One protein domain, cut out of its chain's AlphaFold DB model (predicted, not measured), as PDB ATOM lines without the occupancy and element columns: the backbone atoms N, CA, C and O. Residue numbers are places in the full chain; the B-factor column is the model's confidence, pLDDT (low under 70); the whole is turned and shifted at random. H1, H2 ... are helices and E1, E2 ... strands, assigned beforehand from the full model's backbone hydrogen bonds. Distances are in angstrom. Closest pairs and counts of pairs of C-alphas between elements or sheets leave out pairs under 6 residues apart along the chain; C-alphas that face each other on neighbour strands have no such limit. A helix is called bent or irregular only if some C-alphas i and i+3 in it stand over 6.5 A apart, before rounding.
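This is residues 118 to 203 and 278 to 359 of the 370 residues of an uncharacterized protein of Polyangiaceae bacterium (UniProt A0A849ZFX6). A small closed barrel of eight mostly short strands makes the core, with H3 packed on its outside and H4 and H5 following each other elsewhere on its outside. H2 touches H3 but is not on the barrel, and H1 with much of the long links 140 to 153 and 172 to 191 lies beyond one end of the barrel. The printed part has 168 residues, with five named helices and eight named strands in the order E1 H1 E2 E3 E4 E5 E6 H2 E7 H3 E8 H4 H5; round the ring run E1 E2 E3 E7 E6 E5 E4 E8 and back to E1, mixed parallel and antiparallel. The class is mixed, helices and strands, though under half of the residues are in named elements. The whole is compact, with a radius of gyration of the C-alphas of 15.4 A, and rounded, spanning 45 by 37 by 33 A.

E1, residues 120 to 125, is antiparallel to E2, residues 154 to 160, at 161 degrees; N 123 and O 157 are 2.9 A apart. E2 forms a hairpin with E3, residues 163 to 171, with N 156 and O 168 at 2.8 A. E3 bends by 62 degrees at residue 166, and its pairing is staggered: residues 163 to 170 pair with E2, and residues 170 to 171 with the antiparallel E7, residues 316 to 318, where N 171 and O 317 are 2.9 A apart. E7 is parallel to E6, residues 290 to 292, at 14 degrees, with N 316 and O 290 at 2.8 A. E6 forms a hairpin with E5, residues 282 to 285; N 291 and O 282 are 2.8 A apart. E5 is antiparallel to E4, residues 192 to 196, with N 285 and O 195 at 2.9 A. E4 is antiparallel to E8, residues 337 to 340, with N 194 and O 338 at 2.8 A. E8 is parallel to E1 at 9 degrees and closes the ring, with N 124 and O 339 at 2.8 A. H3, residues 320 to 328, is on the barrel, outside it, at a height over the sheet of 8.4 A; its closest C-alphas to E3 are those of Glu 322 and Tyr 168, 6.5 A apart. H2, residues 295 to 302, touches H3, about perpendicular at 77 degrees, with the C-alphas of Glu 298 and Pro 320 closest at 6.0 A. E6, H2 and E7 form a strand-helix-strand unit, two parallel neighbour strands with a helix between, whose crossover is right-handed. H5, residues 350 to 358, is on the barrel, outside it, and stands up from the sheet over E2, its line rising 60 degrees. H4, residues 343 to 347, is on the barrel too; it is close to H5 but not clearly touching, the closest C-alphas being those of His 346 and Arg 353, 7.4 A apart. H4 is only just irregular, C-alphas 343 and 346 being 6.6 A apart. H1, residues 132 to 139, is not on the barrel and touches no helix. Every O i to N i+4 pair is within hydrogen-bond range in H1, H2, H3 and H5; in H4 it is 0 of 1, beside 1 of 2 O i to N i+3 pairs.

E1 begins at C-alpha 120 (-57.685, -56.497, 23.722) and is 16.6 A long. E2 measures 19.7 A and E3 22.4 A, ending at C-alpha 171 (-48.938, -39.303, 30.352). E4 measures 12.7 A, H3 12.2 A and H5 12.3 A, the last ending at C-alpha 358 (-53.076, -51.997, 11.946).

The C-alphas farthest apart are those of Gly 141 and Gly 161, 45.5 A. Residues 204 to 277 are not printed, and C-alphas 203 and 278 are 10.0 A apart across this cut, on the link from E4 to E5. The long links run from H1 to E2, E3 to E4 and H2 to E7. The mean pLDDT of the printed part is 90.6; residues 118, 183, 351 and 359 are under 70.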
ATOM      1  N   LEU A 118     -58.595 -61.893  25.580       58.12
ATOM      2  CA  LEU A 118     -57.623 -62.405  24.610       58.12
ATOM      3  C   LEU A 118     -57.536 -61.616  23.288       58.12
ATOM      4  O   LEU A 118     -56.729 -61.969  22.433       58.12
ATOM      5  N   ARG A 119     -58.371 -60.600  23.066       84.00
ATOM      6  CA  ARG A 119     -58.388 -59.777  21.847       84.00
ATOM      7  C   ARG A 119     -58.106 -58.304  22.097       84.00
ATOM      8  O   ARG A 119     -58.023 -57.578  21.106       84.00
ATOM      9  N   VAL A 120     -57.990 -57.882  23.357       92.62
ATOM     10  CA  VAL A 120     -57.685 -56.497  23.722       92.62
ATOM     11  C   VAL A 120     -56.177 -56.326  23.850       92.62
ATOM     12  O   VAL A 120     -55.528 -57.110  24.530       92.62
ATOM     13  N   GLU A 121     -55.629 -55.289  23.229       95.44
ATOM     14  CA  GLU A 121     -54.242 -54.849  23.384       95.44
ATOM     15  C   GLU A 121     -54.230 -53.344  23.654       95.44
ATOM     16  O   GLU A 121     -54.990 -52.581  23.048       95.44
ATOM     17  N   LEU A 122     -53.355 -52.906  24.551       96.62
ATOM     18  CA  LEU A 122     -53.149 -51.500  24.871       96.62
ATOM     19  C   LEU A 122     -51.829 -51.035  24.266       96.62
ATOM     20  O   LEU A 122     -50.809 -51.691  24.441       96.62
ATOM     21  N   HIS A 123     -51.843 -49.913  23.553       96.88
ATOM     22  CA  HIS A 123     -50.653 -49.325  22.941       96.88
ATOM     23  C   HIS A 123     -50.492 -47.887  23.415       96.88
ATOM     24  O   HIS A 123     -51.304 -47.029  23.070       96.88
ATOM     25  N   PHE A 124     -49.451 -47.627  24.194       97.19
ATOM     26  CA  PHE A 124     -49.136 -46.304  24.706       97.19
ATOM     27  C   PHE A 124     -48.011 -45.670  23.895       97.19
ATOM     28  O   PHE A 124     -46.937 -46.259  23.782       97.19
ATOM     29  N   TYR A 125     -48.250 -44.471  23.367       95.19
ATOM     30  CA  TYR A 125     -47.222 -43.624  22.765       95.19
ATOM     31  C   TYR A 125     -46.883 -42.491  23.738       95.19
ATOM     32  O   TYR A 125     -47.666 -41.539  23.863       95.19
ATOM     33  N   PRO A 126     -45.746 -42.586  24.453       92.38
ATOM     34  CA  PRO A 126     -45.304 -41.529  25.350       92.38
ATOM     35  C   PRO A 126     -45.112 -40.224  24.575       92.38
ATOM     36  O   PRO A 126     -44.465 -40.213  23.528       92.38
ATOM     37  N   GLY A 127     -45.698 -39.140  25.085       84.31
ATOM     38  CA  GLY A 127     -45.499 -37.799  24.543       84.31
ATOM     39  C   GLY A 127     -45.993 -37.584  23.114       84.31
ATOM     40  O   GLY A 127     -45.508 -36.675  22.459       84.31
ATOM     41  N   GLU A 128     -46.939 -38.389  22.611       87.00
ATOM     42  CA  GLU A 128     -47.406 -38.282  21.220       87.00
ATOM     43  C   GLU A 128     -47.827 -36.872  20.793       87.00
ATOM     44  O   GLU A 128     -47.634 -36.493  19.635       87.00
ATOM     45  N   LEU A 129     -48.420 -36.116  21.711       86.88
ATOM     46  CA  LEU A 129     -48.865 -34.749  21.472       86.88
ATOM     47  C   LEU A 129     -47.958 -33.715  22.152       86.88
ATOM     48  O   LEU A 129     -48.327 -32.546  22.185       86.88
ATOM     49  N   GLU A 130     -46.821 -34.129  22.713       88.88
ATOM     50  CA  GLU A 130     -45.881 -33.264  23.430       88.88
ATOM     51  C   GLU A 130     -44.759 -32.760  22.514       88.88
ATOM     52  O   GLU A 130     -44.278 -33.465  21.627       88.88
ATOM     53  N   ASP A 131     -44.295 -31.534  22.757       89.00
ATOM     54  CA  ASP A 131     -43.161 -30.957  22.033       89.00
ATOM     55  C   ASP A 131     -41.829 -31.370  22.686       89.00
ATOM     56  O   ASP A 131     -41.508 -30.982  23.814       89.00
ATOM     57  N   ARG A 132     -41.022 -32.152  21.959       88.00
ATOM     58  CA  ARG A 132     -39.691 -32.578  22.414       88.00
ATOM     59  C   ARG A 132     -38.715 -31.418  22.612       88.00
ATOM     60  O   ARG A 132     -37.940 -31.439  23.561       88.00
ATOM     61  N   GLY A 133     -38.728 -30.425  21.727       89.62
ATOM     62  CA  GLY A 133     -37.862 -29.255  21.853       89.62
ATOM     63  C   GLY A 133     -38.217 -28.436  23.093       89.62
ATOM     64  O   GLY A 133     -37.324 -27.975  23.803       89.62
ATOM     65  N   ALA A 134     -39.510 -28.344  23.415       91.81
ATOM     66  CA  ALA A 134     -39.966 -27.726  24.657       91.81
ATOM     67  C   ALA A 134     -39.506 -28.507  25.900       91.81
ATOM     68  O   ALA A 134     -39.191 -27.895  26.921       91.81
ATOM     69  N   TRP A 135     -39.416 -29.839  25.828       91.44
ATOM     70  CA  TRP A 135     -38.794 -30.641  26.887       91.44
ATOM     71  C   TRP A 135     -37.307 -30.322  27.052       91.44
ATOM     72  O   TRP A 135     -36.856 -30.091  28.172       91.44
ATOM     73  N   ASP A 136     -36.540 -30.259  25.965       90.06
ATOM     74  CA  ASP A 136     -35.111 -29.931  26.034       90.06
ATOM     75  C   ASP A 136     -34.885 -28.539  26.668       90.06
ATOM     76  O   ASP A 136     -34.001 -28.363  27.510       90.06
ATOM     77  N   GLU A 137     -35.734 -27.556  26.347       89.94
ATOM     78  CA  GLU A 137     -35.700 -26.224  26.965       89.94
ATOM     79  C   GLU A 137     -36.121 -26.248  28.445       89.94
ATOM     80  O   GLU A 137     -35.478 -25.625  29.299       89.94
ATOM     81  N   ALA A 138     -37.192 -26.977  28.770       87.62
ATOM     82  CA  ALA A 138     -37.710 -27.068  30.129       87.62
ATOM     83  C   ALA A 138     -36.706 -27.725  31.084       87.62
ATOM     84  O   ALA A 138     -36.602 -27.300  32.233       87.62
ATOM     85  N   THR A 139     -35.956 -28.718  30.609       86.69
ATOM     86  CA  THR A 139     -35.104 -29.588  31.438       86.69
ATOM     87  C   THR A 139     -33.667 -29.104  31.601       86.69
ATOM     88  O   THR A 139     -32.951 -29.603  32.469       86.69
ATOM     89  N   ASN A 140     -33.233 -28.108  30.825       86.00
ATOM     90  CA  ASN A 140     -31.851 -27.630  30.814       86.00
ATOM     91  C   ASN A 140     -31.383 -27.095  32.187       86.00
ATOM     92  O   ASN A 140     -31.615 -25.937  32.542       86.00
ATOM     93  N   GLY A 141     -30.711 -27.958  32.958       80.94
ATOM     94  CA  GLY A 141     -30.135 -27.644  34.269       80.94
ATOM     95  C   GLY A 141     -31.152 -27.456  35.399       80.94
ATOM     96  O   GLY A 141     -30.786 -26.919  36.445       80.94
ATOM     97  N   LYS A 142     -32.415 -27.860  35.206       83.12
ATOM     98  CA  LYS A 142     -33.477 -27.715  36.212       83.12
ATOM     99  C   LYS A 142     -33.785 -29.040  36.901       83.12
ATOM    100  O   LYS A 142     -33.673 -30.106  36.308       83.12
ATOM    101  N   ASP A 143     -34.196 -28.943  38.162       84.19
ATOM    102  CA  ASP A 143     -34.688 -30.082  38.935       84.19
ATOM    103  C   ASP A 143     -36.098 -30.457  38.456       84.19
ATOM    104  O   ASP A 143     -36.939 -29.575  38.239       84.19
ATOM    105  N   TYR A 144     -36.356 -31.759  38.335       83.94
ATOM    106  CA  TYR A 144     -37.661 -32.341  38.011       83.94
ATOM    107  C   TYR A 144     -38.853 -31.662  38.715       83.94
ATOM    108  O   TYR A 144     -39.865 -31.353  38.092       83.94
ATOM    109  N   TYR A 145     -38.744 -31.378  40.012       82.88
ATOM    110  CA  TYR A 145     -39.833 -30.812  40.811       82.88
ATOM    111  C   TYR A 145     -40.128 -29.341  40.490       82.88
ATOM    112  O   TYR A 145     -41.108 -28.785  40.986       82.88
ATOM    113  N   THR A 146     -39.275 -28.693  39.695       85.19
ATOM    114  CA  THR A 146     -39.385 -27.268  39.357       85.19
ATOM    115  C   THR A 146     -39.883 -27.017  37.941       85.19
ATOM    116  O   THR A 146     -40.156 -25.866  37.591       85.19
ATOM    117  N   ILE A 147     -40.020 -28.064  37.126       87.00
ATOM    118  CA  ILE A 147     -40.452 -27.928  35.740       87.00
ATOM    119  C   ILE A 147     -41.934 -28.267  35.595       87.00
ATOM    120  O   ILE A 147     -42.457 -29.208  36.194       87.00
ATOM    121  N   ALA A 148     -42.621 -27.493  34.763       86.75
ATOM    122  CA  ALA A 148     -43.894 -27.917  34.211       86.75
ATOM    123  C   ALA A 148     -43.606 -28.778  32.979       86.75
ATOM    124  O   ALA A 148     -42.749 -28.422  32.168       86.75
ATOM    125  N   ALA A 149     -44.327 -29.890  32.834       87.75
ATOM    126  CA  ALA A 149     -44.317 -30.612  31.569       87.75
ATOM    127  C   ALA A 149     -44.829 -29.672  30.458       87.75
ATOM    128  O   ALA A 149     -45.774 -28.914  30.717       87.75
ATOM    129  N   PRO A 150     -44.246 -29.714  29.249       89.88
ATOM    130  CA  PRO A 150     -44.771 -29.002  28.094       89.88
ATOM    131  C   PRO A 150     -46.248 -29.313  27.825       89.88
ATOM    132  O   PRO A 150     -46.813 -30.296  28.320       89.88
ATOM    133  N   GLU A 151     -46.876 -28.457  27.022       90.44
ATOM    134  CA  GLU A 151     -48.222 -28.712  26.511       90.44
ATOM    135  C   GLU A 151     -48.250 -30.008  25.685       90.44
ATOM    136  O   GLU A 151     -47.261 -30.375  25.049       90.44
ATOM    137  N   GLY A 152     -49.391 -30.699  25.716       89.88
ATOM    138  CA  GLY A 152     -49.568 -32.008  25.090       89.88
ATOM    139  C   GLY A 152     -49.610 -33.140  26.102       89.88
ATOM    140  O   GLY A 152     -49.399 -32.918  27.283       89.88
ATOM    141  N   GLU A 153     -49.919 -34.352  25.655       92.81
ATOM    142  CA  GLU A 153     -49.915 -35.580  26.459       92.81
ATOM    143  C   GLU A 153     -49.590 -36.777  25.549       92.81
ATOM    144  O   GLU A 153     -49.576 -36.663  24.321       92.81
ATOM    145  N   GLY A 154     -49.337 -37.943  26.133       93.69
ATOM    146  CA  GLY A 154     -49.336 -39.194  25.381       93.69
ATOM    147  C   GLY A 154     -50.754 -39.666  25.044       93.69
ATOM    148  O   GLY A 154     -51.759 -39.164  25.558       93.69
ATOM    149  N   VAL A 155     -50.835 -40.682  24.186       94.56
ATOM    150  CA  VAL A 155     -52.108 -41.312  23.818       94.56
ATOM    151  C   VAL A 155     -52.024 -42.813  24.056       94.56
ATOM    152  O   VAL A 155     -51.060 -43.478  23.670       94.56
ATOM    153  N   LEU A 156     -53.056 -43.346  24.705       96.94
ATOM    154  CA  LEU A 156     -53.266 -44.768  24.915       96.94
ATOM    155  C   LEU A 156     -54.345 -45.273  23.955       96.94
ATOM    156  O   LEU A 156     -55.526 -44.956  24.092       96.94
ATOM    157  N   TYR A 157     -53.946 -46.083  22.982       94.94
ATOM    158  CA  TYR A 157     -54.849 -46.723  22.034       94.94
ATOM    159  C   TYR A 157     -55.297 -48.079  22.558       94.94
ATOM    160  O   TYR A 157     -54.474 -48.901  22.962       94.94
ATOM    161  N   VAL A 158     -56.597 -48.348  22.462       94.19
ATOM    162  CA  VAL A 158     -57.154 -49.679  22.705       94.19
ATOM    163  C   VAL A 158     -57.419 -50.352  21.376       94.19
ATOM    164  O   VAL A 158     -58.201 -49.849  20.561       94.19
ATOM    165  N   ARG A 159     -56.791 -51.506  21.161       91.88
ATOM    166  CA  ARG A 159     -57.051 -52.369  20.014       91.88
ATOM    167  C   ARG A 159     -57.881 -53.560  20.453       91.88
ATOM    168  O   ARG A 159     -57.521 -54.225  21.410       91.88
ATOM    169  N   ALA A 160     -58.954 -53.844  19.727       88.12
ATOM    170  CA  ALA A 160     -59.749 -55.052  19.892       88.12
ATOM    171  C   ALA A 160     -59.930 -55.730  18.530       88.12
ATOM    172  O   ALA A 160     -60.344 -55.100  17.551       88.12
ATOM    173  N   GLY A 161     -59.534 -57.002  18.426       84.06
ATOM    174  CA  GLY A 161     -59.614 -57.749  17.163       84.06
ATOM    175  C   GLY A 161     -58.836 -57.094  16.010       84.06
ATOM    176  O   GLY A 161     -59.296 -57.096  14.868       84.06
ATOM    177  N   GLY A 162     -57.686 -56.479  16.315       83.69
ATOM    178  CA  GLY A 162     -56.810 -55.813  15.344       83.69
ATOM    179  C   GLY A 162     -57.250 -54.409  14.909       83.69
ATOM    180  O   GLY A 162     -56.587 -53.799  14.069       83.69
ATOM    181  N   ARG A 163     -58.343 -53.872  15.464       83.12
ATOM    182  CA  ARG A 163     -58.849 -52.522  15.168       83.12
ATOM    183  C   ARG A 163     -58.740 -51.632  16.391       83.12
ATOM    184  O   ARG A 163     -58.985 -52.095  17.496       83.12
ATOM    185  N   ILE A 164     -58.444 -50.353  16.188       85.50
ATOM    186  CA  ILE A 164     -58.551 -49.351  17.255       85.50
ATOM    187  C   ILE A 164     -60.036 -49.149  17.567       85.50
ATOM    188  O   ILE A 164     -60.811 -48.828  16.664       85.50
ATOM    189  N   VAL A 165     -60.419 -49.343  18.826       84.81
ATOM    190  CA  VAL A 165     -61.805 -49.209  19.308       84.81
ATOM    191  C   VAL A 165     -61.986 -48.082  20.322       84.81
ATOM    192  O   VAL A 165     -63.121 -47.686  20.589       84.81
ATOM    193  N   ALA A 166     -60.892 -47.568  20.885       88.38
ATOM    194  CA  ALA A 166     -60.892 -46.411  21.771       88.38
ATOM    195  C   ALA A 166     -59.507 -45.750  21.826       88.38
ATOM    196  O   ALA A 166     -58.492 -46.366  21.482       88.38
ATOM    197  N   THR A 167     -59.489 -44.501  22.280       94.06
ATOM    198  CA  THR A 167     -58.289 -43.700  22.543       94.06
ATOM    199  C   THR A 167     -58.485 -42.946  23.843       94.06
ATOM    200  O   THR A 167     -59.537 -42.331  24.018       94.06
ATOM    201  N   TYR A 168     -57.473 -42.962  24.700       96.38
ATOM    202  CA  TYR A 168     -57.488 -42.323  26.009       96.38
ATOM    203  C   TYR A 168     -56.255 -41.435  26.181       96.38
ATOM    204  O   TYR A 168     -55.183 -41.721  25.637       96.38
ATOM    205  N   ARG A 169     -56.419 -40.351  26.930       96.19
ATOM    206  CA  ARG A 169     -55.349 -39.478  27.398       96.19
ATOM    207  C   ARG A 169     -54.514 -40.228  28.423       96.19
ATOM    208  O   ARG A 169     -55.034 -40.826  29.366       96.19
ATOM    209  N   ALA A 170     -53.203 -40.183  28.244       97.50
ATOM    210  CA  ALA A 170     -52.272 -40.776  29.184       97.50
ATOM    211  C   ALA A 170     -50.965 -39.992  29.179       97.50
ATOM    212  O   ALA A 170     -50.576 -39.427  28.163       97.50
ATOM    213  N   ARG A 171     -50.238 -39.975  30.290       96.81
ATOM    214  CA  ARG A 171     -48.938 -39.303  30.352       96.81
ATOM    215  C   ARG A 171     -47.900 -40.180  31.023       96.81
ATOM    216  O   ARG A 171     -48.149 -40.750  32.079       96.81
ATOM    217  N   GLY A 172     -46.753 -40.304  30.369       96.25
ATOM    218  CA  GLY A 172     -45.633 -41.109  30.830       96.25
ATOM    219  C   GLY A 172     -44.576 -40.270  31.537       96.25
ATOM    220  O   GLY A 172     -44.810 -39.127  31.943       96.25
ATOM    221  N   GLY A 173     -43.391 -40.852  31.645       95.12
ATOM    222  CA  GLY A 173     -42.177 -40.135  31.984       95.12
ATOM    223  C   GLY A 173     -41.716 -39.217  30.840       95.12
ATOM    224  O   GLY A 173     -42.203 -39.337  29.709       95.12
ATOM    225  N   PRO A 174     -40.776 -38.305  31.126       94.19
ATOM    226  CA  PRO A 174     -40.155 -37.427  30.127       94.19
ATOM    227  C   PRO A 174     -39.452 -38.179  28.979       94.19
ATOM    228  O   PRO A 174     -39.220 -39.386  29.080       94.19
ATOM    229  N   PRO A 175     -39.047 -37.477  27.898       93.38
ATOM    230  CA  PRO A 175     -38.248 -38.055  26.809       93.38
ATOM    231  C   PRO A 175     -36.826 -38.469  27.214       93.38
ATOM    232  O   PRO A 175     -36.185 -39.239  26.497       93.38
ATOM    233  N   SER A 176     -36.311 -37.950  28.327       91.88
ATOM    234  CA  SER A 176     -34.977 -38.241  28.852       91.88
ATOM    235  C   SER A 176     -35.000 -38.288  30.376       91.88
ATOM    236  O   SER A 176     -35.814 -37.629  31.017       91.88
ATOM    237  N   THR A 177     -34.098 -39.078  30.958       91.12
ATOM    238  CA  THR A 177     -33.915 -39.146  32.408       91.12
ATOM    239  C   THR A 177     -33.552 -37.777  32.976       91.12
ATOM    240  O   THR A 177     -32.588 -37.146  32.538       91.12
ATOM    241  N   MET A 178     -34.291 -37.348  33.997       88.38
ATOM    242  CA  MET A 178     -34.072 -36.084  34.693       88.38
ATOM    243  C   MET A 178     -33.654 -36.328  36.137       88.38
ATOM    244  O   MET A 178     -34.303 -37.070  36.875       88.38
ATOM    245  N   SER A 179     -32.583 -35.655  36.555       81.50
ATOM    246  CA  SER A 179     -32.171 -35.659  37.959       81.50
ATOM    247  C   SER A 179     -33.155 -34.832  38.790       81.50
ATOM    248  O   SER A 179     -33.450 -33.685  38.451       81.50
ATOM    249  N   GLY A 180     -33.657 -35.411  39.875       74.56
ATOM    250  CA  GLY A 180     -34.336 -34.683  40.941       74.56
ATOM    251  C   GLY A 180     -33.462 -34.596  42.190       74.56
ATOM    252  O   GLY A 180     -32.234 -34.730  42.139       74.56
ATOM    253  N   HIS A 181     -34.110 -34.414  43.339       70.25
ATOM    254  CA  HIS A 181     -33.463 -34.509  44.646       70.25
ATOM    255  C   HIS A 181     -32.779 -35.880  44.830       70.25
ATOM    256  O   HIS A 181     -33.194 -36.857  44.203       70.25
ATOM    257  N   PRO A 182     -31.749 -36.000  45.695       70.00
ATOM    258  CA  PRO A 182     -31.007 -37.247  45.872       70.00
ATOM    259  C   PRO A 182     -31.929 -38.457  46.084       70.00
ATOM    260  O   PRO A 182     -32.683 -38.501  47.052       70.00
ATOM    261  N   GLY A 183     -31.863 -39.430  45.171       69.81
ATOM    262  CA  GLY A 183     -32.681 -40.649  45.211       69.81
ATOM    263  C   GLY A 183     -34.006 -40.594  44.439       69.81
ATOM    264  O   GLY A 183     -34.667 -41.624  44.342       69.81
ATOM    265  N   HIS A 184     -34.372 -39.454  43.847       77.62
ATOM    266  CA  HIS A 184     -35.558 -39.309  43.003       77.62
ATOM    267  C   HIS A 184     -35.154 -38.880  41.595       77.62
ATOM    268  O   HIS A 184     -34.676 -37.770  41.372       77.62
ATOM    269  N   VAL A 185     -35.325 -39.790  40.641       87.31
ATOM    270  CA  VAL A 185     -35.013 -39.577  39.229       87.31
ATOM    271  C   VAL A 185     -36.282 -39.807  38.439       87.31
ATOM    272  O   VAL A 185     -36.954 -40.822  38.625       87.31
ATOM    273  N   ALA A 186     -36.624 -38.862  37.573       89.75
ATOM    274  CA  ALA A 186     -37.726 -39.057  36.656       89.75
ATOM    275  C   ALA A 186     -37.212 -39.653  35.362       89.75
ATOM    276  O   ALA A 186     -36.597 -38.971  34.541       89.75
ATOM    277  N   ASP A 187     -37.460 -40.945  35.219       91.94
ATOM    278  CA  ASP A 187     -37.039 -41.710  34.062       91.94
ATOM    279  C   ASP A 187     -38.087 -41.715  32.959       91.94
ATOM    280  O   ASP A 187     -39.284 -41.497  33.177       91.94
ATOM    281  N   THR A 188     -37.608 -42.005  31.754       94.31
ATOM    282  CA  THR A 188     -38.466 -42.264  30.605       94.31
ATOM    283  C   THR A 188     -39.361 -43.475  30.885       94.31
ATOM    284  O   THR A 188     -38.957 -44.438  31.543       94.31
ATOM    285  N   THR A 189     -40.602 -43.464  30.387       96.69
ATOM    286  CA  THR A 189     -41.418 -44.688  30.421       96.69
ATOM    287  C   THR A 189     -40.755 -45.722  29.524       96.69
ATOM    288  O   THR A 189     -40.670 -45.524  28.315       96.69
ATOM    289  N   THR A 190     -40.296 -46.821  30.124       96.44
ATOM    290  CA  THR A 190     -39.535 -47.864  29.432       96.44
ATOM    291  C   THR A 190     -40.348 -48.480  28.287       96.44
ATOM    292  O   THR A 190     -41.391 -49.088  28.553       96.44
ATOM    293  N   PRO A 191     -39.879 -48.371  27.036       97.38
ATOM    294  CA  PRO A 191     -40.510 -49.008  25.886       97.38
ATOM    295  C   PRO A 191     -40.421 -50.531  25.973       97.38
ATOM    296  O   PRO A 191     -39.480 -51.089  26.545       97.38
ATOM    297  N   GLY A 192     -41.412 -51.226  25.422       97.06
ATOM    298  CA  GLY A 192     -41.448 -52.683  25.444       97.06
ATOM    299  C   GLY A 192     -42.849 -53.275  25.410       97.06
ATOM    300  O   GLY A 192     -43.859 -52.582  25.330       97.06
ATOM    301  N   SER A 193     -42.895 -54.605  25.463       97.44
ATOM    302  CA  SER A 193     -44.133 -55.380  25.549       97.44
ATOM    303  C   SER A 193     -44.297 -55.948  26.955       97.44
ATOM    304  O   SER A 193     -43.448 -56.695  27.439       97.44
ATOM    305  N   PHE A 194     -45.415 -55.618  27.584       98.00
ATOM    306  CA  PHE A 194     -45.759 -55.957  28.958       98.00
ATOM    307  C   PHE A 194     -47.134 -56.621  29.025       98.00
ATOM    308  O   PHE A 194     -47.855 -56.752  28.032       98.00
ATOM    309  N   LYS A 195     -47.517 -57.021  30.237       97.31
ATOM    310  CA  LYS A 195     -48.899 -57.364  30.586       97.31
ATOM    311  C   LYS A 195     -49.340 -56.555  31.793       97.31
ATOM    312  O   LYS A 195     -48.537 -56.331  32.698       97.31
ATOM    313  N   LEU A 196     -50.615 -56.181  31.841       98.00
ATOM    314  CA  LEU A 196     -51.191 -55.597  33.050       98.00
ATOM    315  C   LEU A 196     -51.248 -56.635  34.179       98.00
ATOM    316  O   LEU A 196     -51.759 -57.741  34.006       98.00
ATOM    317  N   GLY A 197     -50.720 -56.280  35.343       97.75
ATOM    318  CA  GLY A 197     -50.873 -57.029  36.584       97.75
ATOM    319  C   GLY A 197     -52.285 -56.903  37.159       97.75
ATOM    320  O   GLY A 197     -53.159 -56.255  36.582       97.75
ATOM    321  N   ALA A 198     -52.510 -57.527  38.315       97.19
ATOM    322  CA  ALA A 198     -53.784 -57.403  39.012       97.19
ATOM    323  C   ALA A 198     -53.983 -55.980  39.570       97.19
ATOM    324  O   ALA A 198     -53.028 -55.412  40.118       97.19
ATOM    325  N   PRO A 199     -55.202 -55.412  39.462       97.56
ATOM    326  CA  PRO A 199     -55.514 -54.131  40.079       97.56
ATOM    327  C   PRO A 199     -55.362 -54.235  41.594       97.56
ATOM    328  O   PRO A 199     -55.861 -55.175  42.214       97.56
ATOM    329  N   HIS A 200     -54.691 -53.263  42.196       96.44
ATOM    330  CA  HIS A 200     -54.590 -53.159  43.647       96.44
ATOM    331  C   HIS A 200     -54.351 -51.713  44.079       96.44
ATOM    332  O   HIS A 200     -53.973 -50.856  43.279       96.44
ATOM    333  N   VAL A 201     -54.554 -51.451  45.369       96.56
ATOM    334  CA  VAL A 201     -54.096 -50.215  46.008       96.56
ATOM    335  C   VAL A 201     -52.603 -50.368  46.266       96.56
ATOM    336  O   VAL A 201     -52.202 -51.140  47.140       96.56
ATOM    337  N   HIS A 202     -51.776 -49.692  45.469       96.75
ATOM    338  CA  HIS A 202     -50.329 -49.819  45.586       96.75
ATOM    339  C   HIS A 202     -49.810 -49.083  46.824       96.75
ATOM    340  O   HIS A 202     -50.208 -47.950  47.113       96.75
ATOM    341  N   VAL A 203     -48.900 -49.736  47.544       96.00
ATOM    342  CA  VAL A 203     -48.148 -49.130  48.639       96.00
ATOM    343  C   VAL A 203     -46.659 -49.352  48.436       96.00
ATOM    344  O   VAL A 203     -46.234 -50.422  48.002       96.00
ATOM    345  N   GLY A 278     -52.817 -43.421  43.403       96.75
ATOM    346  CA  GLY A 278     -54.269 -43.331  43.285       96.75
ATOM    347  C   GLY A 278     -55.024 -44.464  44.008       96.75
ATOM    348  O   GLY A 278     -54.445 -45.227  44.784       96.75
ATOM    349  N   PRO A 279     -56.342 -44.593  43.770       96.69
ATOM    350  CA  PRO A 279     -57.169 -45.658  44.337       96.69
ATOM    351  C   PRO A 279     -56.916 -47.031  43.711       96.69
ATOM    352  O   PRO A 279     -57.330 -48.046  44.267       96.69
ATOM    353  N   THR A 280     -56.310 -47.104  42.526       98.00
ATOM    354  CA  THR A 280     -56.049 -48.372  41.837       98.00
ATOM    355  C   THR A 280     -54.879 -48.213  40.882       98.00
ATOM    356  O   THR A 280     -54.854 -47.280  40.077       98.00
ATOM    357  N   ALA A 281     -53.956 -49.166  40.941       98.38
ATOM    358  CA  ALA A 281     -52.812 -49.262  40.056       98.38
ATOM    359  C   ALA A 281     -52.704 -50.665  39.442       98.38
ATOM    360  O   ALA A 281     -53.061 -51.670  40.066       98.38
ATOM    361  N   TRP A 282     -52.152 -50.724  38.231       98.50
ATOM    362  CA  TRP A 282     -51.823 -51.958  37.519       98.50
ATOM    363  C   TRP A 282     -50.336 -51.970  37.195       98.50
ATOM    364  O   TRP A 282     -49.851 -51.100  36.477       98.50
ATOM    365  N   GLN A 283     -49.600 -52.961  37.693       98.44
ATOM    366  CA  GLN A 283     -48.187 -53.109  37.346       98.44
ATOM    367  C   GLN A 283     -48.036 -53.501  35.870       98.44
ATOM    368  O   GLN A 283     -48.757 -54.373  35.390       98.44
ATOM    369  N   LEU A 284     -47.072 -52.926  35.160       98.31
ATOM    370  CA  LEU A 284     -46.634 -53.417  33.855       98.31
ATOM    371  C   LEU A 284     -45.619 -54.539  34.073       98.31
ATOM    372  O   LEU A 284     -44.472 -54.274  34.413       98.31
ATOM    373  N   VAL A 285     -46.008 -55.800  33.909       97.62
ATOM    374  CA  VAL A 285     -45.136 -56.960  34.167       97.62
ATOM    375  C   VAL A 285     -44.321 -57.308  32.910       97.62
ATOM    376  O   VAL A 285     -44.934 -57.422  31.844       97.62
ATOM    377  N   PRO A 286     -42.987 -57.537  32.996       97.19
ATOM    378  CA  PRO A 286     -42.135 -57.619  34.195       97.19
ATOM    379  C   PRO A 286     -41.290 -56.348  34.453       97.19
ATOM    380  O   PRO A 286     -40.065 -56.381  34.379       97.19
ATOM    381  N   SER A 287     -41.924 -55.220  34.767       96.12
ATOM    382  CA  SER A 287     -41.258 -53.956  35.117       96.12
ATOM    383  C   SER A 287     -41.677 -53.455  36.504       96.12
ATOM    384  O   SER A 287     -42.588 -53.998  37.132       96.12
ATOM    385  N   ALA A 288     -41.022 -52.395  36.980       95.06
ATOM    386  CA  ALA A 288     -41.422 -51.663  38.180       95.06
ATOM    387  C   ALA A 288     -42.444 -50.538  37.901       95.06
ATOM    388  O   ALA A 288     -42.875 -49.872  38.839       95.06
ATOM    389  N   ASN A 289     -42.830 -50.320  36.639       96.88
ATOM    390  CA  ASN A 289     -43.744 -49.249  36.246       96.88
ATOM    391  C   ASN A 289     -45.205 -49.664  36.438       96.88
ATOM    392  O   ASN A 289     -45.562 -50.837  36.308       96.88
ATOM    393  N   TYR A 290     -46.061 -48.679  36.697       98.31
ATOM    394  CA  TYR A 290     -47.493 -48.861  36.911       98.31
ATOM    395  C   TYR A 290     -48.305 -47.985  35.963       98.31
ATOM    396  O   TYR A 290     -47.873 -46.901  35.582       98.31
ATOM    397  N   VAL A 291     -49.511 -48.436  35.633       98.62
ATOM    398  CA  VAL A 291     -50.588 -47.603  35.092       98.62
ATOM    399  C   VAL A 291     -51.478 -47.207  36.262       98.62
ATOM    400  O   VAL A 291     -51.929 -48.088  36.994       98.62
ATOM    401  N   HIS A 292     -51.705 -45.915  36.482       98.56
ATOM    402  CA  HIS A 292     -52.508 -45.424  37.606       98.56
ATOM    403  C   HIS A 292     -52.973 -43.976  37.394       98.56
ATOM    404  O   HIS A 292     -52.712 -43.366  36.364       98.56
ATOM    405  N   THR A 293     -53.678 -43.415  38.369       98.38
ATOM    406  CA  THR A 293     -54.017 -41.986  38.442       98.38
ATOM    407  C   THR A 293     -53.184 -41.304  39.528       98.38
ATOM    408  O   THR A 293     -52.577 -41.973  40.364       98.38
ATOM    409  N   THR A 294     -53.141 -39.970  39.536       97.50
ATOM    410  CA  THR A 294     -52.449 -39.198  40.584       97.50
ATOM    411  C   THR A 294     -53.452 -38.562  41.553       97.50
ATOM    412  O   THR A 294     -54.587 -38.281  41.158       97.50
ATOM    413  N   PRO A 295     -53.054 -38.243  42.802       96.88
ATOM    414  CA  PRO A 295     -53.908 -37.521  43.746       96.88
ATOM    415  C   PRO A 295     -54.526 -36.232  43.200       96.88
ATOM    416  O   PRO A 295     -55.697 -35.950  43.446       96.88
ATOM    417  N   ALA A 296     -53.739 -35.442  42.463       96.19
ATOM    418  CA  ALA A 296     -54.200 -34.180  41.896       96.19
ATOM    419  C   ALA A 296     -55.283 -34.414  40.834       96.19
ATOM    420  O   ALA A 296     -56.335 -33.777  40.894       96.19
ATOM    421  N   ALA A 297     -55.063 -35.385  39.940       97.25
ATOM    422  CA  ALA A 297     -56.022 -35.751  38.905       97.25
ATOM    423  C   ALA A 297     -57.337 -36.275  39.508       97.25
ATOM    424  O   ALA A 297     -58.417 -35.882  39.073       97.25
ATOM    425  N   GLU A 298     -57.265 -37.108  40.551       97.62
ATOM    426  CA  GLU A 298     -58.444 -37.594  41.285       97.62
ATOM    427  C   GLU A 298     -59.221 -36.442  41.946       97.62
ATOM    428  O   GLU A 298     -60.447 -36.371  41.846       97.62
ATOM    429  N   ALA A 299     -58.525 -35.484  42.566       95.62
ATOM    430  CA  ALA A 299     -59.153 -34.306  43.166       95.62
ATOM    431  C   ALA A 299     -59.782 -33.354  42.125       95.62
ATOM    432  O   ALA A 299     -60.751 -32.651  42.416       95.62
ATOM    433  N   GLU A 300     -59.233 -33.289  40.915       96.38
ATOM    434  CA  GLU A 300     -59.812 -32.566  39.777       96.38
ATOM    435  C   GLU A 300     -61.070 -33.256  39.252       96.38
ATOM    436  O   GLU A 300     -62.123 -32.619  39.156       96.38
ATOM    437  N   ALA A 301     -61.001 -34.568  39.023       95.19
ATOM    438  CA  ALA A 301     -62.142 -35.365  38.592       95.19
ATOM    439  C   ALA A 301     -63.304 -35.293  39.597       95.19
ATOM    440  O   ALA A 301     -64.448 -35.083  39.194       95.19
ATOM    441  N   ALA A 302     -63.018 -35.352  40.904       91.75
ATOM    442  CA  ALA A 302     -64.021 -35.203  41.962       91.75
ATOM    443  C   ALA A 302     -64.713 -33.825  41.963       91.75
ATOM    444  O   ALA A 302     -65.868 -33.709  42.369       91.75
ATOM    445  N   ARG A 303     -64.033 -32.776  41.480       94.50
ATOM    446  CA  ARG A 303     -64.609 -31.433  41.290       94.50
ATOM    447  C   ARG A 303     -65.332 -31.272  39.949       94.50
ATOM    448  O   ARG A 303     -65.831 -30.187  39.660       94.50
ATOM    449  N   GLY A 304     -65.370 -32.315  39.121       93.50
ATOM    450  CA  GLY A 304     -65.972 -32.279  37.790       93.50
ATOM    451  C   GLY A 304     -65.187 -31.452  36.770       93.50
ATOM    452  O   GLY A 304     -65.735 -31.116  35.720       93.50
ATOM    453  N   VAL A 305     -63.924 -31.114  37.052       94.81
ATOM    454  CA  VAL A 305     -63.056 -30.395  36.107       94.81
ATOM    455  C   VAL A 305     -62.149 -31.376  35.360       94.81
ATOM    456  O   VAL A 305     -61.881 -32.467  35.868       94.81
ATOM    457  N   PRO A 306     -61.692 -31.044  34.139       92.62
ATOM    458  CA  PRO A 306     -60.728 -31.878  33.436       92.62
ATOM    459  C   PRO A 306     -59.446 -32.069  34.245       92.62
ATOM    460  O   PRO A 306     -58.899 -31.089  34.747       92.62
ATOM    461  N   ALA A 307     -58.978 -33.315  34.345       95.50
ATOM    462  CA  ALA A 307     -57.721 -33.602  35.015       95.50
ATOM    463  C   ALA A 307     -56.533 -33.137  34.161       95.50
ATOM    464  O   ALA A 307     -56.492 -33.378  32.945       95.50
ATOM    465  N   VAL A 308     -55.564 -32.500  34.812       94.69
ATOM    466  CA  VAL A 308     -54.256 -32.172  34.249       94.69
ATOM    467  C   VAL A 308     -53.317 -33.326  34.566       94.69
ATOM    468  O   VAL A 308     -52.965 -33.569  35.723       94.69
ATOM    469  N   LEU A 309     -52.896 -34.060  33.537       95.25
ATOM    470  CA  LEU A 309     -51.936 -35.136  33.728       95.25
ATOM    471  C   LEU A 309     -50.545 -34.531  33.877       95.25
ATOM    472  O   LEU A 309     -50.102 -33.739  33.051       95.25
ATOM    473  N   VAL A 310     -49.839 -34.908  34.937       92.94
ATOM    474  CA  VAL A 310     -48.438 -34.530  35.143       92.94
ATOM    475  C   VAL A 310     -47.524 -35.649  34.665       92.94
ATOM    476  O   VAL A 310     -47.932 -36.808  34.592       92.94
ATOM    477  N   HIS A 311     -46.290 -35.300  34.327       92.31
ATOM    478  CA  HIS A 311     -45.262 -36.266  33.958       92.31
ATOM    479  C   HIS A 311     -44.892 -37.159  35.151       92.31
ATOM    480  O   HIS A 311     -45.016 -36.751  36.308       92.31
ATOM    481  N   SER A 312     -44.479 -38.394  34.879       93.25
ATOM    482  CA  SER A 312     -44.209 -39.410  35.902       93.25
ATOM    483  C   SER A 312     -42.709 -39.692  36.071       93.25
ATOM    484  O   SER A 312     -41.869 -39.092  35.402       93.25
ATOM    485  N   HIS A 313     -42.383 -40.640  36.954       93.69
ATOM    486  CA  HIS A 313     -41.046 -41.234  37.086       93.69
ATOM    487  C   HIS A 313     -40.978 -42.589  36.354       93.69
ATOM    488  O   HIS A 313     -40.518 -43.581  36.907       93.69
ATOM    489  N   GLY A 314     -41.560 -42.658  35.153       94.56
ATOM    490  CA  GLY A 314     -41.632 -43.864  34.321       94.56
ATOM    491  C   GLY A 314     -43.002 -44.555  34.307       94.56
ATOM    492  O   GLY A 314     -43.327 -45.239  33.336       94.56
ATOM    493  N   CYS A 315     -43.854 -44.326  35.312       97.44
ATOM    494  CA  CYS A 315     -45.245 -44.807  35.332       97.44
ATOM    495  C   CYS A 315     -46.125 -44.138  34.252       97.44
ATOM    496  O   CYS A 315     -45.711 -43.192  33.588       97.44
ATOM    497  N   ILE A 316     -47.349 -44.622  34.060       98.38
ATOM    498  CA  ILE A 316     -48.316 -44.073  33.104       98.38
ATOM    499  C   ILE A 316     -49.516 -43.547  33.888       98.38
ATOM    500  O   ILE A 316     -50.248 -44.315  34.514       98.38
ATOM    501  N   HIS A 317     -49.713 -42.235  33.846       98.25
ATOM    502  CA  HIS A 317     -50.825 -41.548  34.482       98.25
ATOM    503  C   HIS A 317     -52.030 -41.471  33.540       98.25
ATOM    504  O   HIS A 317     -51.875 -41.099  32.379       98.25
ATOM    505  N   LEU A 318     -53.222 -41.784  34.046       98.38
ATOM    506  CA  LEU A 318     -54.499 -41.700  33.328       98.38
ATOM    507  C   LEU A 318     -55.389 -40.580  33.883       98.38
ATOM    508  O   LEU A 318     -55.277 -40.214  35.056       98.38
ATOM    509  N   ASP A 319     -56.324 -40.081  33.066       97.88
ATOM    510  CA  ASP A 319     -57.469 -39.303  33.568       97.88
ATOM    511  C   ASP A 319     -58.396 -40.251  34.358       97.88
ATOM    512  O   ASP A 319     -58.759 -41.308  33.834       97.88
ATOM    513  N   PRO A 320     -58.801 -39.924  35.601       98.06
ATOM    514  CA  PRO A 320     -59.637 -40.806  36.416       98.06
ATOM    515  C   PRO A 320     -60.940 -41.252  35.756       98.06
ATOM    516  O   PRO A 320     -61.334 -42.406  35.910       98.06
ATOM    517  N   ARG A 321     -61.589 -40.376  34.981       95.88
ATOM    518  CA  ARG A 321     -62.866 -40.691  34.319       95.88
ATOM    519  C   ARG A 321     -62.656 -41.671  33.173       95.88
ATOM    520  O   ARG A 321     -63.460 -42.576  32.975       95.88
ATOM    521  N   GLU A 322     -61.558 -41.502  32.446       97.44
ATOM    522  CA  GLU A 322     -61.160 -42.412  31.375       97.44
ATOM    523  C   GLU A 322     -60.692 -43.754  31.940       97.44
ATOM    524  O   GLU A 322     -61.083 -44.797  31.427       97.44
ATOM    525  N   ARG A 323     -59.955 -43.756  33.056       97.75
ATOM    526  CA  ARG A 323     -59.600 -44.970  33.809       97.75
ATOM    527  C   ARG A 323     -60.848 -45.742  34.233       97.75
ATOM    528  O   ARG A 323     -60.903 -46.950  34.014       97.75
ATOM    529  N   ASP A 324     -61.855 -45.068  34.788       95.06
ATOM    530  CA  ASP A 324     -63.121 -45.699  35.181       95.06
ATOM    531  C   ASP A 324     -63.869 -46.267  33.968       95.06
ATOM    532  O   ASP A 324     -64.363 -47.394  34.011       95.06
ATOM    533  N   GLU A 325     -63.917 -45.530  32.855       91.44
ATOM    534  CA  GLU A 325     -64.478 -46.032  31.600       91.44
ATOM    535  C   GLU A 325     -63.731 -47.282  31.117       91.44
ATOM    536  O   GLU A 325     -64.356 -48.295  30.810       91.44
ATOM    537  N   MET A 326     -62.399 -47.249  31.093       95.00
ATOM    538  CA  MET A 326     -61.570 -48.376  30.674       95.00
ATOM    539  C   MET A 326     -61.773 -49.609  31.562       95.00
ATOM    540  O   MET A 326     -61.816 -50.725  31.043       95.00
ATOM    541  N   VAL A 327     -61.912 -49.436  32.881       92.69
ATOM    542  CA  VAL A 327     -62.252 -50.528  33.810       92.69
ATOM    543  C   VAL A 327     -63.633 -51.086  33.486       92.69
ATOM    544  O   VAL A 327     -63.767 -52.295  33.284       92.69
ATOM    545  N   ASN A 328     -64.638 -50.216  33.358       85.44
ATOM    546  CA  ASN A 328     -66.014 -50.611  33.058       85.44
ATOM    547  C   ASN A 328     -66.123 -51.343  31.716       85.44
ATOM    548  O   ASN A 328     -66.886 -52.294  31.600       85.44
ATOM    549  N   ARG A 329     -65.324 -50.949  30.720       85.00
ATOM    550  CA  ARG A 329     -65.246 -51.600  29.403       85.00
ATOM    551  C   ARG A 329     -64.350 -52.839  29.376       85.00
ATOM    552  O   ARG A 329     -64.246 -53.491  28.343       85.00
ATOM    553  N   GLY A 330     -63.695 -53.168  30.488       88.44
ATOM    554  CA  GLY A 330     -62.826 -54.334  30.599       88.44
ATOM    555  C   GLY A 330     -61.467 -54.199  29.909       88.44
ATOM    556  O   GLY A 330     -60.787 -55.203  29.719       88.44
ATOM    557  N   PHE A 331     -61.041 -52.985  29.561       94.12
ATOM    558  CA  PHE A 331     -59.737 -52.734  28.943       94.12
ATOM    559  C   PHE A 331     -58.585 -52.810  29.951       94.12
ATOM    560  O   PHE A 331     -57.499 -53.267  29.605       94.12
ATOM    561  N   LEU A 332     -58.819 -52.422  31.209       95.44
ATOM    562  CA  LEU A 332     -57.834 -52.504  32.298       95.44
ATOM    563  C   LEU A 332     -58.013 -53.783  33.133       95.44
ATOM    564  O   LEU A 332     -58.370 -53.743  34.312       95.44
ATOM    565  N   ARG A 333     -57.770 -54.941  32.510       93.62
ATOM    566  CA  ARG A 333     -57.841 -56.264  33.155       93.62
ATOM    567  C   ARG A 333     -56.465 -56.913  33.270       93.62
ATOM    568  O   ARG A 333     -55.599 -56.722  32.418       93.62
ATOM    569  N   THR A 334     -56.291 -57.739  34.299       95.19
ATOM    570  CA  THR A 334     -55.094 -58.572  34.469       95.19
ATOM    571  C   THR A 334     -54.822 -59.391  33.208       95.19
ATOM    572  O   THR A 334     -55.715 -60.042  32.672       95.19
ATOM    573  N   GLY A 335     -53.571 -59.402  32.761       94.69
ATOM    574  CA  GLY A 335     -53.099 -60.189  31.629       94.69
ATOM    575  C   GLY A 335     -53.255 -59.523  30.264       94.69
ATOM    576  O   GLY A 335     -52.664 -60.039  29.314       94.69
ATOM    577  N   VAL A 336     -53.972 -58.395  30.157       95.50
ATOM    578  CA  VAL A 336     -54.096 -57.639  28.899       95.50
ATOM    579  C   VAL A 336     -52.698 -57.217  28.414       95.50
ATOM    580  O   VAL A 336     -51.951 -56.611  29.194       95.50
ATOM    581  N   PRO A 337     -52.317 -57.547  27.162       96.94
ATOM    582  CA  PRO A 337     -51.089 -57.064  26.542       96.94
ATOM    583  C   PRO A 337     -51.017 -55.539  26.538       96.94
ATOM    584  O   PRO A 337     -51.974 -54.860  26.166       96.94
ATOM    585  N   PHE A 338     -49.861 -55.011  26.922       97.62
ATOM    586  CA  PHE A 338     -49.603 -53.580  26.989       97.62
ATOM    587  C   PHE A 338     -48.269 -53.275  26.312       97.62
ATOM    588  O   PHE A 338     -47.220 -53.698  26.786       97.62
ATOM    589  N   VAL A 339     -48.296 -52.542  25.207       97.31
ATOM    590  CA  VAL A 339     -47.111 -52.120  24.464       97.31
ATOM    591  C   VAL A 339     -46.845 -50.654  24.767       97.31
ATOM    592  O   VAL A 339     -47.699 -49.804  24.521       97.31
ATOM    593  N   VAL A 340     -45.660 -50.359  25.288       97.75
ATOM    594  CA  VAL A 340     -45.133 -48.997  25.372       97.75
ATOM    595  C   VAL A 340     -44.213 -48.795  24.179       97.75
ATOM    596  O   VAL A 340     -43.247 -49.539  24.013       97.75
ATOM    597  N   HIS A 341     -44.517 -47.802  23.356       95.88
ATOM    598  CA  HIS A 341     -43.697 -47.437  22.206       95.88
ATOM    599  C   HIS A 341     -42.569 -46.488  22.604       95.88
ATOM    600  O   HIS A 341     -42.647 -45.804  23.628       95.88
ATOM    601  N   GLU A 342     -41.519 -46.435  21.789       93.94
ATOM    602  CA  GLU A 342     -40.424 -45.490  21.992       93.94
ATOM    603  C   GLU A 342     -40.918 -44.044  21.900       93.94
ATOM    604  O   GLU A 342     -41.767 -43.702  21.070       93.94
ATOM    605  N   TRP A 343     -40.311 -43.151  22.684       90.75
ATOM    606  CA  TRP A 343     -40.638 -41.725  22.634       90.75
ATOM    607  C   TRP A 343     -40.413 -41.156  21.227       90.75
ATOM    608  O   TRP A 343     -41.112 -40.253  20.817       90.75
ATOM    609  N   SER A 344     -39.486 -41.680  20.421       87.12
ATOM    610  CA  SER A 344     -39.291 -41.212  19.040       87.12
ATOM    611  C   SER A 344     -40.351 -41.691  18.042       87.12
ATOM    612  O   SER A 344     -40.429 -41.147  16.943       87.12
ATOM    613  N   GLU A 345     -41.159 -42.701  18.369       84.94
ATOM    614  CA  GLU A 345     -42.092 -43.291  17.402       84.94
ATOM    615  C   GLU A 345     -43.283 -42.391  17.074       84.94
ATOM    616  O   GLU A 345     -43.825 -42.478  15.971       84.94
ATOM    617  N   HIS A 346     -43.676 -41.475  17.965       75.94
ATOM    618  CA  HIS A 346     -44.743 -40.524  17.639       75.94
ATOM    619  C   HIS A 346     -44.323 -39.499  16.570       75.94
ATOM    620  O   HIS A 346     -45.185 -38.960  15.878       75.94
ATOM    621  N   MET A 347     -43.014 -39.300  16.372       76.00
ATOM    622  CA  MET A 347     -42.458 -38.440  15.318       76.00
ATOM    623  C   MET A 347     -42.547 -39.078  13.924       76.00
ATOM    624  O   MET A 347     -42.247 -38.428  12.920       76.00
ATOM    625  N   LEU A 348     -42.944 -40.352  13.827       74.88
ATOM    626  CA  LEU A 348     -43.125 -41.020  12.544       74.88
ATOM    627  C   LEU A 348     -44.324 -40.428  11.779       74.88
ATOM    628  O   LEU A 348     -45.341 -40.064  12.383       74.88
ATOM    629  N   PRO A 349     -44.272 -40.389  10.431       74.56
ATOM    630  CA  PRO A 349     -45.396 -39.925   9.625       74.56
ATOM    631  C   PRO A 349     -46.698 -40.656   9.981       74.56
ATOM    632  O   PRO A 349     -46.706 -41.875  10.156       74.56
ATOM    633  N   ASN A 350     -47.824 -39.935  10.015       70.25
ATOM    634  CA  ASN A 350     -49.134 -40.476  10.422       70.25
ATOM    635  C   ASN A 350     -49.529 -41.781   9.711       70.25
ATOM    636  O   ASN A 350     -50.202 -42.621  10.305       70.25
ATOM    637  N   MET A 351     -49.139 -41.954   8.441       67.56
ATOM    638  CA  MET A 351     -49.401 -43.194   7.700       67.56
ATOM    639  C   MET A 351     -48.645 -44.386   8.298       67.56
ATOM    640  O   MET A 351     -49.262 -45.413   8.554       67.56
ATOM    641  N   VAL A 352     -47.363 -44.211   8.628       71.75
ATOM    642  CA  VAL A 352     -46.521 -45.253   9.239       71.75
ATOM    643  C   VAL A 352     -47.088 -45.661  10.598       71.75
ATOM    644  O   VAL A 352     -47.255 -46.848  10.865       71.75
ATOM    645  N   ARG A 353     -47.493 -44.688  11.425       72.81
ATOM    646  CA  ARG A 353     -48.100 -44.962  12.740       72.81
ATOM    647  C   ARG A 353     -49.418 -45.730  12.621       72.81
ATOM    648  O   ARG A 353     -49.663 -46.676  13.366       72.81
ATOM    649  N   ARG A 354     -50.256 -45.375  11.642       72.75
ATOM    650  CA  ARG A 354     -51.495 -46.116  11.349       72.75
ATOM    651  C   ARG A 354     -51.225 -47.544  10.889       72.75
ATOM    652  O   ARG A 354     -51.983 -48.429  11.273       72.75
ATOM    653  N   ASP A 355     -50.187 -47.769  10.094       76.12
ATOM    654  CA  ASP A 355     -49.838 -49.107   9.612       76.12
ATOM    655  C   ASP A 355     -49.290 -49.987  10.744       76.12
ATOM    656  O   ASP A 355     -49.736 -51.131  10.896       76.12
ATOM    657  N   MET A 356     -48.456 -49.418  11.628       75.06
ATOM    658  CA  MET A 356     -48.013 -50.065  12.872       75.06
ATOM    659  C   MET A 356     -49.211 -50.475  13.743       75.06
ATOM    660  O   MET A 356     -49.326 -51.631  14.148       75.06
ATOM    661  N   LEU A 357     -50.173 -49.567  13.943       74.31
ATOM    662  CA  LEU A 357     -51.402 -49.837  14.700       74.31
ATOM    663  C   LEU A 357     -52.375 -50.805  14.001       74.31
ATOM    664  O   LEU A 357     -53.254 -51.377  14.648       74.31
ATOM    665  N   ARG A 358     -52.259 -51.020  12.688       73.94
ATOM    666  CA  ARG A 358     -53.076 -51.997  11.946       73.94
ATOM    667  C   ARG A 358     -52.480 -53.402  11.957       73.94
ATOM    668  O   ARG A 358     -53.139 -54.326  11.489       73.94
ATOM    669  N   GLY A 359     -51.274 -53.586  12.499       62.91
ATOM    670  CA  GLY A 359     -50.563 -54.865  12.431       62.91
ATOM    671  C   GLY A 359     -50.185 -55.264  10.999       62.91
ATOM    672  O   GLY A 359     -49.884 -56.429  10.744       62.91
TER     673      GLY A 359